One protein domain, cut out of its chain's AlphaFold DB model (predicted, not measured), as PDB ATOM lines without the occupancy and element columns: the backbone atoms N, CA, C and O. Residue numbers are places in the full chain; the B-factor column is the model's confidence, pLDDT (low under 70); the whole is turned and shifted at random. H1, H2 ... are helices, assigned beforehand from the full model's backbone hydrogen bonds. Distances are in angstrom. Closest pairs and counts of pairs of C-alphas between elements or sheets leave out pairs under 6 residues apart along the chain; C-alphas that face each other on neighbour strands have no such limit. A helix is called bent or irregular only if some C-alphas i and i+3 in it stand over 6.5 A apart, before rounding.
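This is residues 109 to 171 of the 171 residues of an uncharacterized protein of Fusarium kuroshium (UniProt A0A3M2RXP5). The model is a long, open U: helices H1 and H3 make its two arms, running out and back with a gap between them, and the short helix H2 sits at the closed end where the chain turns. No helix touches another, and residues 109 to 123 and 141 to 171 stand free. The printed part has 63 residues with three named helices in the order H1, H2, H3 and no named strand; the class is all helix. The whole is extended, with a radius of gyration of the C-alphas of 16.9 A, and flat, spanning 53 by 31 by 12 A.

H1, residues 109 to 126, begins at C-alpha 109 (48.639, 23.660, 42.361) and is 25.4 A long from first to last C-alpha. H1 is neither bent nor irregular, but only just: C-alphas 114 and 117 are 6.0 A apart. H2 is residues 133 to 139, 10.0 A long, and begins at C-alpha 133 (35.809, -4.650, 41.170). H3, residues 150 to 168, is the longest helix at 27.5 A and ends at C-alpha 168 (40.636, 39.195, 24.873).

H1 and H2 are apart, with no C-alpha of the one within 8 A of the other. By the same test H2 and H3 are apart. H1 and H3 are apart too. In H3 every O i to N i+4 pair is within hydrogen-bond range; in H1 12 of 14 are, and in H2 2 of 3.

The C-alphas farthest apart are those of Glu 134 and His 171, at 53.9 A. The printed part has no cut and ends at the chain's last residue, 171. Both links, 6 residues from H1 to H2 and 10 from H2 to H3, are short. The mean pLDDT of the printed part is 75.1; residues 135 to 151 and residue 171 are under 70.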
ATOM      1  N   VAL A 109      48.522  24.907  41.588       90.25
ATOM      2  CA  VAL A 109      48.639  23.660  42.361       90.25
ATOM      3  C   VAL A 109      47.899  23.746  43.702       90.25
ATOM      4  O   VAL A 109      47.236  22.784  44.087       90.25
ATOM      5  N   LEU A 110      47.939  24.893  44.392       89.81
ATOM      6  CA  LEU A 110      47.324  25.064  45.718       89.81
ATOM      7  C   LEU A 110      45.832  24.663  45.798       89.81
ATOM      8  O   LEU A 110      45.502  23.828  46.641       89.81
ATOM      9  N   PRO A 111      44.916  25.190  44.960       90.88
ATOM     10  CA  PRO A 111      43.516  24.763  44.974       90.88
ATOM     11  C   PRO A 111      43.336  23.340  44.424       90.88
ATOM     12  O   PRO A 111      42.448  22.611  44.870       90.88
ATOM     13  N   THR A 112      44.190  22.919  43.486       87.81
ATOM     14  CA  THR A 112      44.099  21.609  42.822       87.81
ATOM     15  C   THR A 112      44.367  20.450  43.781       87.81
ATOM     16  O   THR A 112      43.721  19.410  43.663       87.81
ATOM     17  N   ILE A 113      45.229  20.640  44.786       89.44
ATOM     18  CA  ILE A 113      45.488  19.641  45.839       89.44
ATOM     19  C   ILE A 113      44.195  19.230  46.563       89.44
ATOM     20  O   ILE A 113      44.046  18.065  46.924       89.44
ATOM     21  N   PHE A 114      43.249  20.156  46.752       89.19
ATOM     22  CA  PHE A 114      41.965  19.871  47.401       89.19
ATOM     23  C   PHE A 114      40.890  19.445  46.399       89.19
ATOM     24  O   PHE A 114      40.146  18.494  46.648       89.19
ATOM     25  N   LEU A 115      40.816  20.129  45.253       89.69
ATOM     26  CA  LEU A 115      39.810  19.853  44.228       89.69
ATOM     27  C   LEU A 115      39.982  18.473  43.587       89.69
ATOM     28  O   LEU A 115      38.980  17.822  43.312       89.69
ATOM     29  N   GLY A 116      41.215  18.006  43.376       86.94
ATOM     30  CA  GLY A 116      41.488  16.711  42.748       86.94
ATOM     31  C   GLY A 116      40.863  15.535  43.513       86.94
ATOM     32  O   GLY A 116      39.992  14.855  42.966       86.94
ATOM     33  N   PRO A 117      41.235  15.311  44.788       88.50
ATOM     34  CA  PRO A 117      40.622  14.275  45.616       88.50
ATOM     35  C   PRO A 117      39.116  14.480  45.822       88.50
ATOM     36  O   PRO A 117      38.364  13.508  45.807       88.50
ATOM     37  N   GLY A 118      38.662  15.731  45.973       87.25
ATOM     38  CA  GLY A 118      37.239  16.044  46.139       87.25
ATOM     39  C   GLY A 118      36.401  15.646  44.923       87.25
ATOM     40  O   GLY A 118      35.359  15.008  45.065       87.25
ATOM     41  N   LEU A 119      36.879  15.949  43.715       86.12
ATOM     42  CA  LEU A 119      36.201  15.569  42.478       86.12
ATOM     43  C   LEU A 119      36.246  14.054  42.253       86.12
ATOM     44  O   LEU A 119      35.250  13.476  41.820       86.12
ATOM     45  N   PHE A 120      37.365  13.402  42.589       85.50
ATOM     46  CA  PHE A 120      37.462  11.943  42.548       85.50
ATOM     47  C   PHE A 120      36.438  11.282  43.475       85.50
ATOM     48  O   PHE A 120      35.809  10.305  43.082       85.50
ATOM     49  N   HIS A 121      36.223  11.829  44.674       84.94
ATOM     50  CA  HIS A 121      35.236  11.299  45.610       84.94
ATOM     51  C   HIS A 121      33.808  11.375  45.050       84.94
ATOM     52  O   HIS A 121      33.125  10.357  44.998       84.94
ATOM     53  N   ILE A 122      33.399  12.535  44.524       84.00
ATOM     54  CA  ILE A 122      32.081  12.718  43.883       84.00
ATOM     55  C   ILE A 122      31.912  11.756  42.700       84.00
ATOM     56  O   ILE A 122      30.852  11.164  42.491       84.00
ATOM     57  N   PHE A 123      32.971  11.584  41.910       82.12
ATOM     58  CA  PHE A 123      32.959  10.668  40.779       82.12
ATOM     59  C   PHE A 123      32.833   9.205  41.220       82.12
ATOM     60  O   PHE A 123      32.070   8.450  40.619       82.12
ATOM     61  N   ALA A 124      33.530   8.813  42.284       82.69
ATOM     62  CA  ALA A 124      33.454   7.472  42.844       82.69
ATOM     63  C   ALA A 124      32.088   7.161  43.475       82.69
ATOM     64  O   ALA A 124      31.641   6.018  43.402       82.69
ATOM     65  N   GLU A 125      31.399   8.154  44.043       80.75
ATOM     66  CA  GLU A 125      30.015   8.000  44.513       80.75
ATOM     67  C   GLU A 125      29.037   7.780  43.350       80.75
ATOM     68  O   GLU A 125      28.145   6.937  43.437       80.75
ATOM     69  N   ALA A 126      29.215   8.500  42.237       80.12
ATOM     70  CA  ALA A 126      28.379   8.345  41.047       80.12
ATOM     71  C   ALA A 126      28.651   7.033  40.286       80.12
ATOM     72  O   ALA A 126      27.732   6.451  39.705       80.12
ATOM     73  N   TYR A 127      29.901   6.562  40.292       79.25
ATOM     74  CA  TYR A 127      30.354   5.354  39.598       79.25
ATOM     75  C   TYR A 127      31.076   4.404  40.568       79.25
ATOM     76  O   TYR A 127      32.302   4.254  40.510       79.25
ATOM     77  N   PRO A 128      30.329   3.699  41.441       74.50
ATOM     78  CA  PRO A 128      30.909   2.834  42.474       74.50
ATOM     79  C   PRO A 128      31.715   1.649  41.916       74.50
ATOM     80  O   PRO A 128      32.504   1.037  42.640       74.50
ATOM     81  N   CYS A 129      31.559   1.342  40.625       77.44
ATOM     82  CA  CYS A 129      32.331   0.331  39.905       77.44
ATOM     83  C   CYS A 129      33.831   0.648  39.800       77.44
ATOM     84  O   CYS A 129      34.620  -0.253  39.544       77.44
ATOM     85  N   ILE A 130      34.247   1.896  40.018       77.25
ATOM     86  CA  ILE A 130      35.663   2.291  39.947       77.25
ATOM     87  C   ILE A 130      36.448   1.809  41.168       77.25
ATOM     88  O   ILE A 130      37.636   1.516  41.062       77.25
ATOM     89  N   ILE A 131      35.785   1.708  42.322       79.69
ATOM     90  CA  ILE A 131      36.401   1.248  43.573       79.69
ATOM     91  C   ILE A 131      36.063  -0.227  43.838       79.69
ATOM     92  O   ILE A 131      36.900  -0.958  44.363       79.69
ATOM     93  N   ASN A 132      34.870  -0.693  43.446       75.94
ATOM     94  CA  ASN A 132      34.430  -2.072  43.665       75.94
ATOM     95  C   ASN A 132      34.514  -2.908  42.382       75.94
ATOM     96  O   ASN A 132      33.644  -2.833  41.512       75.94
ATOM     97  N   LEU A 133      35.540  -3.761  42.307       71.00
ATOM     98  CA  LEU A 133      35.809  -4.650  41.170       71.00
ATOM     99  C   LEU A 133      34.662  -5.636  40.875       71.00
ATOM    100  O   LEU A 133      34.425  -5.964  39.714       71.00
ATOM    101  N   GLU A 134      33.902  -6.059  41.889       71.12
ATOM    102  CA  GLU A 134      32.732  -6.937  41.706       71.12
ATOM    103  C   GLU A 134      31.598  -6.249  40.926       71.12
ATOM    104  O   GLU A 134      30.893  -6.880  40.137       71.12
ATOM    105  N   LEU A 135      31.464  -4.930  41.086       64.50
ATOM    106  CA  LEU A 135      30.481  -4.117  40.372       64.50
ATOM    107  C   LEU A 135      31.001  -3.655  38.998       64.50
ATOM    108  O   LEU A 135      30.220  -3.337  38.103       64.50
ATOM    109  N   ALA A 136      32.321  -3.648  38.795       61.12
ATOM    110  CA  ALA A 136      32.936  -3.358  37.499       61.12
ATOM    111  C   ALA A 136      32.609  -4.427  36.447       61.12
ATOM    112  O   ALA A 136      32.328  -4.093  35.295       61.12
ATOM    113  N   ALA A 137      32.568  -5.702  36.852       60.31
ATOM    114  CA  ALA A 137      32.253  -6.825  35.967       60.31
ATOM    115  C   ALA A 137      30.810  -6.793  35.421       60.31
ATOM    116  O   ALA A 137      30.543  -7.356  34.364       60.31
ATOM    117  N   THR A 138      29.886  -6.112  36.108       58.56
ATOM    118  CA  THR A 138      28.481  -5.957  35.688       58.56
ATOM    119  C   THR A 138      28.216  -4.683  34.882       58.56
ATOM    120  O   THR A 138      27.197  -4.595  34.203       58.56
ATOM    121  N   PHE A 139      29.122  -3.700  34.922       55.88
ATOM    122  CA  PHE A 139      28.960  -2.412  34.232       55.88
ATOM    123  C   PHE A 139      29.639  -2.363  32.849       55.88
ATOM    124  O   PHE A 139      29.389  -1.451  32.056       55.88
ATOM    125  N   ALA A 140      30.491  -3.343  32.533       50.25
ATOM    126  CA  ALA A 140      31.182  -3.435  31.254       50.25
ATOM    127  C   ALA A 140      30.259  -3.988  30.138       50.25
ATOM    128  O   ALA A 140      30.247  -5.187  29.878       50.25
ATOM    129  N   ILE A 141      29.600  -3.052  29.422       47.97
ATOM    130  CA  ILE A 141      28.990  -3.141  28.063       47.97
ATOM    131  C   ILE A 141      27.512  -3.626  28.001       47.97
ATOM    132  O   ILE A 141      27.213  -4.687  28.536       47.97
ATOM    133  N   PRO A 142      26.576  -2.996  27.235       48.94
ATOM    134  CA  PRO A 142      26.426  -1.612  26.771       48.94
ATOM    135  C   PRO A 142      25.034  -1.054  27.167       48.94
ATOM    136  O   PRO A 142      24.021  -1.413  26.568       48.94
ATOM    137  N   ASN A 143      24.936  -0.131  28.126       43.22
ATOM    138  CA  ASN A 143      23.685   0.617  28.281       43.22
ATOM    139  C   ASN A 143      23.732   1.832  27.328       43.22
ATOM    140  O   ASN A 143      24.586   2.700  27.519       43.22
ATOM    141  N   PRO A 144      22.861   1.939  26.300       54.22
ATOM    142  CA  PRO A 144      22.913   3.009  25.289       54.22
ATOM    143  C   PRO A 144      22.570   4.397  25.852       54.22
ATOM    144  O   PRO A 144      22.582   5.395  25.136       54.22
ATOM    145  N   LYS A 145      22.263   4.475  27.147       50.06
ATOM    146  CA  LYS A 145      22.093   5.709  27.900       50.06
ATOM    147  C   LYS A 145      23.159   5.762  28.984       50.06
ATOM    148  O   LYS A 145      22.839   5.641  30.158       50.06
ATOM    149  N   PHE A 146      24.419   5.945  28.599       53.41
ATOM    150  CA  PHE A 146      25.361   6.585  29.513       53.41
ATOM    151  C   PHE A 146      24.825   8.003  29.741       53.41
ATOM    152  O   PHE A 146      24.764   8.774  28.776       53.41
ATOM    153  N   PRO A 147      24.378   8.371  30.954       56.78
ATOM    154  CA  PRO A 147      24.051   9.751  31.242       56.78
ATOM    155  C   PRO A 147      25.381  10.498  31.315       56.78
ATOM    156  O   PRO A 147      25.940  10.704  32.386       56.78
ATOM    157  N   ILE A 148      25.921  10.881  30.156       57.84
ATOM    158  CA  ILE A 148      26.975  11.885  30.099       57.84
ATOM    159  C   ILE A 148      26.366  13.088  30.803       57.84
ATOM    160  O   ILE A 148      25.365  13.641  30.330       57.84
ATOM    161  N   ALA A 149      26.896  13.420  31.980       60.78
ATOM    162  CA  ALA A 149      26.363  14.496  32.789       60.78
ATOM    163  C   ALA A 149      26.323  15.744  31.902       60.78
ATOM    164  O   ALA A 149      27.364  16.241  31.467       60.78
ATOM    165  N   ARG A 150      25.113  16.222  31.567       65.94
ATOM    166  CA  ARG A 150      24.970  17.398  30.695       65.94
ATOM    167  C   ARG A 150      25.724  18.595  31.283       65.94
ATOM    168  O   ARG A 150      26.245  19.416  30.546       65.94
ATOM    169  N   SER A 151      25.849  18.633  32.605       68.25
ATOM    170  CA  SER A 151      26.659  19.596  33.343       68.25
ATOM    171  C   SER A 151      28.149  19.569  32.988       68.25
ATOM    172  O   SER A 151      28.739  20.638  32.923       68.25
ATOM    173  N   SER A 152      28.768  18.413  32.711       70.81
ATOM    174  CA  SER A 152      30.215  18.338  32.446       70.81
ATOM    175  C   SER A 152      30.613  19.009  31.132       70.81
ATOM    176  O   SER A 152      31.575  19.774  31.107       70.81
ATOM    177  N   TRP A 153      29.871  18.778  30.044       74.00
ATOM    178  CA  TRP A 153      30.190  19.420  28.762       74.00
ATOM    179  C   TRP A 153      29.775  20.900  28.744       74.00
ATOM    180  O   TRP A 153      30.503  21.719  28.190       74.00
ATOM    181  N   ILE A 154      28.671  21.267  29.416       81.62
ATOM    182  CA  ILE A 154      28.269  22.674  29.595       81.62
ATOM    183  C   ILE A 154      29.330  23.434  30.396       81.62
ATOM    184  O   ILE A 154      29.743  24.514  29.985       81.62
ATOM    185  N   PHE A 155      29.810  22.863  31.505       81.12
ATOM    186  CA  PHE A 155      30.887  23.454  32.297       81.12
ATOM    187  C   PHE A 155      32.159  23.632  31.464       81.12
ATOM    188  O   PHE A 155      32.751  24.706  31.497       81.12
ATOM    189  N   GLY A 156      32.530  22.624  30.666       80.38
ATOM    190  CA  GLY A 156      33.664  22.714  29.745       80.38
ATOM    191  C   GLY A 156      33.540  23.888  28.770       80.38
ATOM    192  O   GLY A 156      34.457  24.698  28.673       80.38
ATOM    193  N   ILE A 157      32.383  24.040  28.115       85.62
ATOM    194  CA  ILE A 157      32.137  25.154  27.185       85.62
ATOM    195  C   ILE A 157      32.197  26.502  27.904       85.62
ATOM    196  O   ILE A 157      32.867  27.417  27.428       85.62
ATOM    197  N   VAL A 158      31.520  26.638  29.046       87.25
ATOM    198  CA  VAL A 158      31.499  27.895  29.808       87.25
ATOM    199  C   VAL A 158      32.910  28.275  30.256       87.25
ATOM    200  O   VAL A 158      33.316  29.420  30.075       87.25
ATOM    201  N   ALA A 159      33.685  27.319  30.769       83.56
ATOM    202  CA  ALA A 159      35.067  27.548  31.171       83.56
ATOM    203  C   ALA A 159      35.945  27.987  29.986       83.56
ATOM    204  O   ALA A 159      36.719  28.934  30.124       83.56
ATOM    205  N   SER A 160      35.787  27.371  28.807       81.31
ATOM    206  CA  SER A 160      36.499  27.786  27.592       81.31
ATOM    207  C   SER A 160      36.123  29.202  27.145       81.31
ATOM    208  O   SER A 160      37.009  29.988  26.821       81.31
ATOM    209  N   VAL A 161      34.834  29.561  27.167       89.31
ATOM    210  CA  VAL A 161      34.370  30.914  26.805       89.31
ATOM    211  C   VAL A 161      34.924  31.958  27.771       89.31
ATOM    212  O   VAL A 161      35.415  32.996  27.333       89.31
ATOM    213  N   VAL A 162      34.900  31.678  29.077       90.31
ATOM    214  CA  VAL A 162      35.477  32.566  30.095       90.31
ATOM    215  C   VAL A 162      36.984  32.720  29.890       90.31
ATOM    216  O   VAL A 162      37.484  33.841  29.922       90.31
ATOM    217  N   ALA A 163      37.709  31.631  29.617       82.44
ATOM    218  CA  ALA A 163      39.146  31.686  29.351       82.44
ATOM    219  C   ALA A 163      39.475  32.557  28.125       82.44
ATOM    220  O   ALA A 163      40.378  33.391  28.188       82.44
ATOM    221  N   ILE A 164      38.706  32.418  27.039       85.62
ATOM    222  CA  ILE A 164      38.846  33.250  25.835       85.62
ATOM    223  C   ILE A 164      38.537  34.718  26.153       85.62
ATOM    224  O   ILE A 164      39.310  35.598  25.779       85.62
ATOM    225  N   ALA A 165      37.452  34.997  26.881       87.75
ATOM    226  CA  ALA A 165      37.060  36.357  27.251       87.75
ATOM    227  C   ALA A 165      38.128  37.057  28.108       87.75
ATOM    228  O   ALA A 165      38.466  38.210  27.851       87.75
ATOM    229  N   VAL A 166      38.709  36.348  29.081       83.88
ATOM    230  CA  VAL A 166      39.819  36.864  29.898       83.88
ATOM    231  C   VAL A 166      41.041  37.178  29.036       83.88
ATOM    232  O   VAL A 166      41.732  38.156  29.305       83.88
ATOM    233  N   HIS A 167      41.310  36.384  27.998       76.12
ATOM    234  CA  HIS A 167      42.439  36.624  27.102       76.12
ATOM    235  C   HIS A 167      42.225  37.852  26.209       76.12
ATOM    236  O   HIS A 167      43.135  38.661  26.059       76.12
ATOM    237  N   ILE A 168      41.008  38.028  25.685       85.62
ATOM    238  CA  ILE A 168      40.636  39.195  24.873       85.62
ATOM    239  C   ILE A 168      40.690  40.480  25.706       85.62
ATOM    240  O   ILE A 168      41.214  41.473  25.232       85.62
ATOM    241  N   LEU A 169      40.200  40.461  26.950       83.69
ATOM    242  CA  LEU A 169      40.184  41.637  27.834       83.69
ATOM    243  C   LEU A 169      41.574  42.082  28.318       83.69
ATOM    244  O   LEU A 169      41.698  43.143  28.927       83.69
ATOM    245  N   ARG A 170      42.602  41.249  28.128       71.31
ATOM    246  CA  ARG A 170      43.976  41.530  28.560       71.31
ATOM    247  C   ARG A 170      44.835  42.158  27.455       71.31
ATOM    248  O   ARG A 170      45.933  42.618  27.767       71.31
ATOM    249  N   HIS A 171      44.348  42.146  26.213       50.47
ATOM    250  CA  HIS A 171      44.899  42.859  25.059       50.47
ATOM    251  C   HIS A 171      44.140  44.166  24.827       50.47
ATOM    252  O   HIS A 171      44.798  45.119  24.357       50.47
TER     253      HIS A 171